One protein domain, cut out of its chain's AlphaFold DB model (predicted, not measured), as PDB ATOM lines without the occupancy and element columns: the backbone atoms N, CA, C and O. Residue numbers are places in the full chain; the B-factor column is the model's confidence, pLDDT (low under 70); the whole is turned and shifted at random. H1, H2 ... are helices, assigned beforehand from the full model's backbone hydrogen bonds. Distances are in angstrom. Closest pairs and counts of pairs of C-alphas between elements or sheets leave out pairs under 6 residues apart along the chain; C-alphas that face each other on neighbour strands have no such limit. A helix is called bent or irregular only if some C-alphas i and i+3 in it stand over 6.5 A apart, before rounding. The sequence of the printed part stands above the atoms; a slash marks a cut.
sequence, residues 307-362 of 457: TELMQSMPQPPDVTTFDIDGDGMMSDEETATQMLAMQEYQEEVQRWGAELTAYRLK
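AT A GLANCE: This is residues 307 to 362 of the 457 residues of an uncharacterized protein of hydrothermal vent metagenome (UniProt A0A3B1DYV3). One long helix, H2, makes the length of a rod, and the unnamed stretch of residues 313 to 331 runs beside it and then turns round into its first end, residue 332. At the other end of that stretch the short helix H1 sits near the later part of H2, and residues 357 to 362 of H2 stick out free. The printed part has 56 residues with two named helices, H1 then H2, and no named strand; its class is all helix. It is only just loose, close to extended, with a radius of gyration of the C-alphas of 15.0 A and spans of 49 by 20 by 9 A.

IN THESE COORDINATES: Find C-alpha 332 at (145.391, 171.701, 200.338); from there H2, residues 332 to 362, runs 44.9 A to C-alpha 362 at (147.607, 212.427, 219.229). Go back to C-alpha 307 at (162.306, 204.346, 208.796) for H1, residues 307 to 312, which is 8.8 A long. Neither helix is bent or irregular.

HOW THE PARTS SIT: Start from H2 and look across to H1: they are near each other, with no pair of C-alphas within 8 A but 5 pairs within 10 A, and the closest pair at 8.2 A. The 19 residues between H1 and H2 make a long link; look for C-alpha 317 on it at (154.479, 185.074, 207.494). In H1 and H2 every O i to N i+4 pair is within hydrogen-bond range.

THE WHOLE: The C-alphas of Asp 327 and Lys 362 are the two farthest apart, at 49.5 A, while those of Thr 307 and Lys 362, first and last printed, are 19.8 A apart. The printed part has no cut. Its mean pLDDT is 90.1, and no printed residue is under 70.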
ATOM      1  N   THR A 307     161.396 205.475 208.610       77.75
ATOM      2  CA  THR A 307     162.306 204.346 208.796       77.75
ATOM      3  C   THR A 307     161.911 203.533 210.020       77.75
ATOM      4  O   THR A 307     161.911 202.305 209.966       77.75
ATOM      5  N   GLU A 308     161.561 204.212 211.110       83.44
ATOM      6  CA  GLU A 308     161.111 203.576 212.345       83.44
ATOM      7  C   GLU A 308     159.739 202.921 212.144       83.44
ATOM      8  O   GLU A 308     159.542 201.766 212.529       83.44
ATOM      9  N   LEU A 309     158.841 203.590 211.411       79.75
ATOM     10  CA  LEU A 309     157.532 203.040 211.055       79.75
ATOM     11  C   LEU A 309     157.642 201.739 210.263       79.75
ATOM     12  O   LEU A 309     157.087 200.723 210.681       79.75
ATOM     13  N   MET A 310     158.419 201.717 209.177       76.00
ATOM     14  CA  MET A 310     158.600 200.501 208.374       76.00
ATOM     15  C   MET A 310     159.242 199.356 209.163       76.00
ATOM     16  O   MET A 310     158.941 198.192 208.910       76.00
ATOM     17  N   GLN A 311     160.120 199.664 210.121       89.69
ATOM     18  CA  GLN A 311     160.723 198.649 210.989       89.69
ATOM     19  C   GLN A 311     159.727 198.059 211.993       89.69
ATOM     20  O   GLN A 311     159.923 196.928 212.434       89.69
ATOM     21  N   SER A 312     158.682 198.810 212.346       92.00
ATOM     22  CA  SER A 312     157.623 198.365 213.255       92.00
ATOM     23  C   SER A 312     156.491 197.598 212.565       92.00
ATOM     24  O   SER A 312     155.721 196.930 213.249       92.00
ATOM     25  N   MET A 313     156.394 197.672 211.231       92.00
ATOM     26  CA  MET A 313     155.334 197.014 210.471       92.00
ATOM     27  C   MET A 313     155.395 195.486 210.653       92.00
ATOM     28  O   MET A 313     156.482 194.899 210.500       92.00
ATOM     29  N   PRO A 314     154.249 194.823 210.919       93.69
ATOM     30  CA  PRO A 314     154.168 193.369 210.933       93.69
ATOM     31  C   PRO A 314     154.763 192.784 209.651       93.69
ATOM     32  O   PRO A 314     154.624 193.349 208.565       93.69
ATOM     33  N   GLN A 315     155.456 191.655 209.767       92.44
ATOM     34  CA  GLN A 315     156.050 190.983 208.612       92.44
ATOM     35  C   GLN A 315     155.101 189.895 208.108       92.44
ATOM     36  O   GLN A 315     154.561 189.153 208.931       92.44
ATOM     37  N   PRO A 316     154.920 189.752 206.782       92.12
ATOM     38  CA  PRO A 316     154.108 188.671 206.249       92.12
ATOM     39  C   PRO A 316     154.724 187.334 206.671       92.12
ATOM     40  O   PRO A 316     155.956 187.203 206.678       92.12
ATOM     41  N   PRO A 317     153.918 186.324 207.031       91.06
ATOM     42  CA  PRO A 317     154.479 185.074 207.494       91.06
ATOM     43  C   PRO A 317     155.188 184.367 206.338       91.06
ATOM     44  O   PRO A 317     154.774 184.405 205.176       91.06
ATOM     45  N   ASP A 318     156.308 183.735 206.672       93.12
ATOM     46  CA  ASP A 318     157.196 183.112 205.701       93.12
ATOM     47  C   ASP A 318     156.510 181.903 205.054       93.12
ATOM     48  O   ASP A 318     156.225 180.902 205.715       93.12
ATOM     49  N   VAL A 319     156.279 181.981 203.742       85.75
ATOM     50  CA  VAL A 319     155.609 180.932 202.960       85.75
ATOM     51  C   VAL A 319     156.295 179.568 203.076       85.75
ATOM     52  O   VAL A 319     155.634 178.540 202.965       85.75
ATOM     53  N   THR A 320     157.604 179.534 203.346       89.44
ATOM     54  CA  THR A 320     158.359 178.282 203.503       89.44
ATOM     55  C   THR A 320     158.057 177.564 204.815       89.44
ATOM     56  O   THR A 320     158.324 176.372 204.932       89.44
ATOM     57  N   THR A 321     157.467 178.254 205.795       93.38
ATOM     58  CA  THR A 321     157.066 177.642 207.069       93.38
ATOM     59  C   THR A 321     155.800 176.796 206.955       93.38
ATOM     60  O   THR A 321     155.535 175.990 207.846       93.38
ATOM     61  N   PHE A 322     155.053 176.947 205.856       91.94
ATOM     62  CA  PHE A 322     153.835 176.189 205.585       91.94
ATOM     63  C   PHE A 322     154.086 174.924 204.754       91.94
ATOM     64  O   PHE A 322     153.223 174.062 204.748       91.94
ATOM     65  N   ASP A 323     155.245 174.777 204.106       92.88
ATOM     66  CA  ASP A 323     155.668 173.543 203.420       92.88
ATOM     67  C   ASP A 323     156.258 172.559 204.451       92.88
ATOM     68  O   ASP A 323     157.468 172.507 204.693       92.88
ATOM     69  N   ILE A 324     155.378 171.840 205.152       94.00
ATOM     70  CA  ILE A 324     155.720 170.988 206.298       94.00
ATOM     71  C   ILE A 324     156.454 169.731 205.833       94.00
ATOM     72  O   ILE A 324     157.343 169.236 206.542       94.00
ATOM     73  N   ASP A 325     156.073 169.183 204.679       92.62
ATOM     74  CA  ASP A 325     156.701 167.978 204.142       92.62
ATOM     75  C   ASP A 325     157.982 168.258 203.330       92.62
ATOM     76  O   ASP A 325     158.801 167.345 203.144       92.62
ATOM     77  N   GLY A 326     158.223 169.523 202.973       93.69
ATOM     78  CA  GLY A 326     159.429 169.995 202.305       93.69
ATOM     79  C   GLY A 326     159.532 169.514 200.861       93.69
ATOM     80  O   GLY A 326     160.646 169.427 200.323       93.69
ATOM     81  N   ASP A 327     158.413 169.127 200.247       93.38
ATOM     82  CA  ASP A 327     158.374 168.669 198.864       93.38
ATOM     83  C   ASP A 327     158.394 169.835 197.853       93.38
ATOM     84  O   ASP A 327     158.644 169.626 196.655       93.38
ATOM     85  N   GLY A 328     158.249 171.072 198.348       90.62
ATOM     86  CA  GLY A 328     158.240 172.299 197.564       90.62
ATOM     87  C   GLY A 328     156.884 172.630 196.936       90.62
ATOM     88  O   GLY A 328     156.838 173.495 196.054       90.62
ATOM     89  N   MET A 329     155.811 171.940 197.324       90.06
ATOM     90  CA  MET A 329     154.446 172.087 196.826       90.06
ATOM     91  C   MET A 329     153.481 172.151 198.013       90.06
ATOM     92  O   MET A 329     153.378 171.219 198.792       90.06
ATOM     93  N   MET A 330     152.691 173.222 198.119       91.44
ATOM     94  CA  MET A 330     151.688 173.279 199.184       91.44
ATOM     95  C   MET A 330     150.528 172.331 198.891       91.44
ATOM     96  O   MET A 330     149.844 172.447 197.868       91.44
ATOM     97  N   SER A 331     150.290 171.411 199.817       95.88
ATOM     98  CA  SER A 331     149.063 170.625 199.883       95.88
ATOM     99  C   SER A 331     147.845 171.511 200.194       95.88
ATOM    100  O   SER A 331     147.973 172.668 200.605       95.88
ATOM    101  N   ASP A 332     146.633 170.974 200.025       95.69
ATOM    102  CA  ASP A 332     145.391 171.701 200.338       95.69
ATOM    103  C   ASP A 332     145.329 172.135 201.819       95.69
ATOM    104  O   ASP A 332     144.809 173.204 202.138       95.69
ATOM    105  N   GLU A 333     145.872 171.322 202.733       96.12
ATOM    106  CA  GLU A 333     145.894 171.603 204.177       96.12
ATOM    107  C   GLU A 333     146.900 172.710 204.529       96.12
ATOM    108  O   GLU A 333     146.588 173.624 205.297       96.12
ATOM    109  N   GLU A 334     148.083 172.676 203.920       95.44
ATOM    110  CA  GLU A 334     149.107 173.715 204.077       95.44
ATOM    111  C   GLU A 334     148.643 175.040 203.468       95.44
ATOM    112  O   GLU A 334     148.792 176.088 204.091       95.44
ATOM    113  N   THR A 335     147.975 174.985 202.312       93.69
ATOM    114  CA  THR A 335     147.369 176.155 201.664       93.69
ATOM    115  C   THR A 335     146.292 176.780 202.552       93.69
ATOM    116  O   THR A 335     146.278 177.993 202.743       93.69
ATOM    117  N   ALA A 336     145.407 175.974 203.151       94.94
ATOM    118  CA  ALA A 336     144.394 176.481 204.077       94.94
ATOM    119  C   ALA A 336     145.021 177.130 205.324       94.94
ATOM    120  O   ALA A 336     144.555 178.172 205.784       94.94
ATOM    121  N   THR A 337     146.100 176.543 205.846       94.06
ATOM    122  CA  THR A 337     146.846 177.094 206.986       94.06
ATOM    123  C   THR A 337     147.527 178.414 206.622       94.06
ATOM    124  O   THR A 337     147.462 179.372 207.388       94.06
ATOM    125  N   GLN A 338     148.119 178.495 205.429       93.88
ATOM    126  CA  GLN A 338     148.701 179.727 204.908       93.88
ATOM    127  C   GLN A 338     147.641 180.822 204.742       93.88
ATOM    128  O   GLN A 338     147.891 181.965 205.109       93.88
ATOM    129  N   MET A 339     146.456 180.489 204.220       92.38
ATOM    130  CA  MET A 339     145.363 181.454 204.065       92.38
ATOM    131  C   MET A 339     144.910 182.032 205.408       92.38
ATOM    132  O   MET A 339     144.727 183.241 205.508       92.38
ATOM    133  N   LEU A 340     144.774 181.198 206.444       94.75
ATOM    134  CA  LEU A 340     144.451 181.671 207.795       94.75
ATOM    135  C   LEU A 340     145.550 182.585 208.350       94.75
ATOM    136  O   LEU A 340     145.247 183.647 208.877       94.75
ATOM    137  N   ALA A 341     146.821 182.222 208.169       93.81
ATOM    138  CA  ALA A 341     147.932 183.063 208.603       93.81
ATOM    139  C   ALA A 341     148.022 184.388 207.820       93.81
ATOM    140  O   ALA A 341     148.407 185.404 208.388       93.81
ATOM    141  N   MET A 342     147.653 184.405 206.531       91.81
ATOM    142  CA  MET A 342     147.511 185.653 205.768       91.81
ATOM    143  C   MET A 342     146.396 186.526 206.326       91.81
ATOM    144  O   MET A 342     146.571 187.737 206.393       91.81
ATOM    145  N   GLN A 343     145.267 185.927 206.706       89.94
ATOM    146  CA  GLN A 343     144.157 186.661 207.301       89.94
ATOM    147  C   GLN A 343     144.568 187.280 208.646       89.94
ATOM    148  O   GLN A 343     144.386 188.476 208.837       89.94
ATOM    149  N   GLU A 344     145.191 186.504 209.538       91.25
ATOM    150  CA  GLU A 344     145.710 187.015 210.817       91.25
ATOM    151  C   GLU A 344     146.734 188.140 210.602       91.25
ATOM    152  O   GLU A 344     146.680 189.168 211.272       91.25
ATOM    153  N   TYR A 345     147.632 187.985 209.625       91.12
ATOM    154  CA  TYR A 345     148.580 189.031 209.243       91.12
ATOM    155  C   TYR A 345     147.883 190.304 208.741       91.12
ATOM    156  O   TYR A 345     148.288 191.405 209.102       91.12
ATOM    157  N   GLN A 346     146.831 190.181 207.925       85.94
ATOM    158  CA  GLN A 346     146.051 191.333 207.463       85.94
ATOM    159  C   GLN A 346     145.389 192.067 208.632       85.94
ATOM    160  O   GLN A 346     145.462 193.293 208.685       85.94
ATOM    161  N   GLU A 347     144.801 191.337 209.581       86.06
ATOM    162  CA  GLU A 347     144.224 191.907 210.805       86.06
ATOM    163  C   GLU A 347     145.297 192.608 211.661       86.06
ATOM    164  O   GLU A 347     145.076 193.714 212.157       86.06
ATOM    165  N   GLU A 348     146.490 192.016 211.793       89.69
ATOM    166  CA  GLU A 348     147.616 192.612 212.521       89.69
ATOM    167  C   GLU A 348     148.123 193.895 211.847       89.69
ATOM    168  O   GLU A 348     148.347 194.896 212.525       89.69
ATOM    169  N   VAL A 349     148.254 193.906 210.517       86.44
ATOM    170  CA  VAL A 349     148.637 195.099 209.744       86.44
ATOM    171  C   VAL A 349     147.581 196.195 209.855       86.44
ATOM    172  O   VAL A 349     147.941 197.357 210.035       86.44
ATOM    173  N   GLN A 350     146.292 195.849 209.777       83.81
ATOM    174  CA  GLN A 350     145.202 196.810 209.962       83.81
ATOM    175  C   GLN A 350     145.254 197.439 211.352       83.81
ATOM    176  O   GLN A 350     145.201 198.660 211.480       83.81
ATOM    177  N   ARG A 351     145.424 196.616 212.392       86.62
ATOM    178  CA  ARG A 351     145.562 197.089 213.768       86.62
ATOM    179  C   ARG A 351     146.805 197.959 213.957       86.62
ATOM    180  O   ARG A 351     146.710 199.014 214.570       86.62
ATOM    181  N   TRP A 352     147.951 197.543 213.428       90.19
ATOM    182  CA  TRP A 352     149.184 198.330 213.478       90.19
ATOM    183  C   TRP A 352     149.012 199.689 212.784       90.19
ATOM    184  O   TRP A 352     149.414 200.715 213.328       90.19
ATOM    185  N   GLY A 353     148.366 199.715 211.614       85.81
ATOM    186  CA  GLY A 353     148.042 200.955 210.909       85.81
ATOM    187  C   GLY A 353     147.101 201.847 211.719       85.81
ATOM    188  O   GLY A 353     147.301 203.058 211.779       85.81
ATOM    189  N   ALA A 354     146.123 201.246 212.399       85.62
ATOM    190  CA  ALA A 354     145.217 201.954 213.290       85.62
ATOM    191  C   ALA A 354     145.945 202.583 214.487       85.62
ATOM    192  O   ALA A 354     145.768 203.767 214.770       85.62
ATOM    193  N   GLU A 355     146.811 201.810 215.146       88.44
ATOM    194  CA  GLU A 355     147.664 202.280 216.239       88.44
ATOM    195  C   GLU A 355     148.533 203.454 215.777       88.44
ATOM    196  O   GLU A 355     148.531 204.513 216.404       88.44
ATOM    197  N   LEU A 356     149.209 203.310 214.637       87.88
ATOM    198  CA  LEU A 356     150.035 204.361 214.058       87.88
ATOM    199  C   LEU A 356     149.240 205.645 213.784       87.88
ATOM    200  O   LEU A 356     149.674 206.731 214.173       87.88
ATOM    201  N   THR A 357     148.083 205.540 213.131       85.88
ATOM    202  CA  THR A 357     147.240 206.708 212.850       85.88
ATOM    203  C   THR A 357     146.783 207.378 214.142       85.88
ATOM    204  O   THR A 357     146.867 208.598 214.230       85.88
ATOM    205  N   ALA A 358     146.367 206.617 215.157       88.75
ATOM    206  CA  ALA A 358     145.914 207.171 216.429       88.75
ATOM    207  C   ALA A 358     147.036 207.918 217.172       88.75
ATOM    208  O   ALA A 358     146.840 209.050 217.612       88.75
ATOM    209  N   TYR A 359     148.240 207.338 217.246       90.00
ATOM    210  CA  TYR A 359     149.398 208.020 217.836       90.00
ATOM    211  C   TYR A 359     149.803 209.259 217.048       90.00
ATOM    212  O   TYR A 359     150.117 210.284 217.645       90.00
ATOM    213  N   ARG A 360     149.746 209.194 215.713       88.19
ATOM    214  CA  ARG A 360     149.997 210.361 214.871       88.19
ATOM    215  C   ARG A 360     149.011 211.469 215.212       88.19
ATOM    216  O   ARG A 360     149.471 212.548 215.546       88.19
ATOM    217  N   LEU A 361     147.702 211.200 215.181       89.25
ATOM    218  CA  LEU A 361     146.652 212.175 215.517       89.25
ATOM    219  C   LEU A 361     146.870 212.776 216.907       89.25
ATOM    220  O   LEU A 361     146.779 213.991 217.059       89.25
ATOM    221  N   LYS A 362     147.240 211.951 217.894       91.94
ATOM    222  CA  LYS A 362     147.607 212.427 219.229       91.94
ATOM    223  C   LYS A 362     148.772 213.424 219.179       91.94
ATOM    224  O   LYS A 362     148.675 214.491 219.775       91.94
TER     225      LYS A 362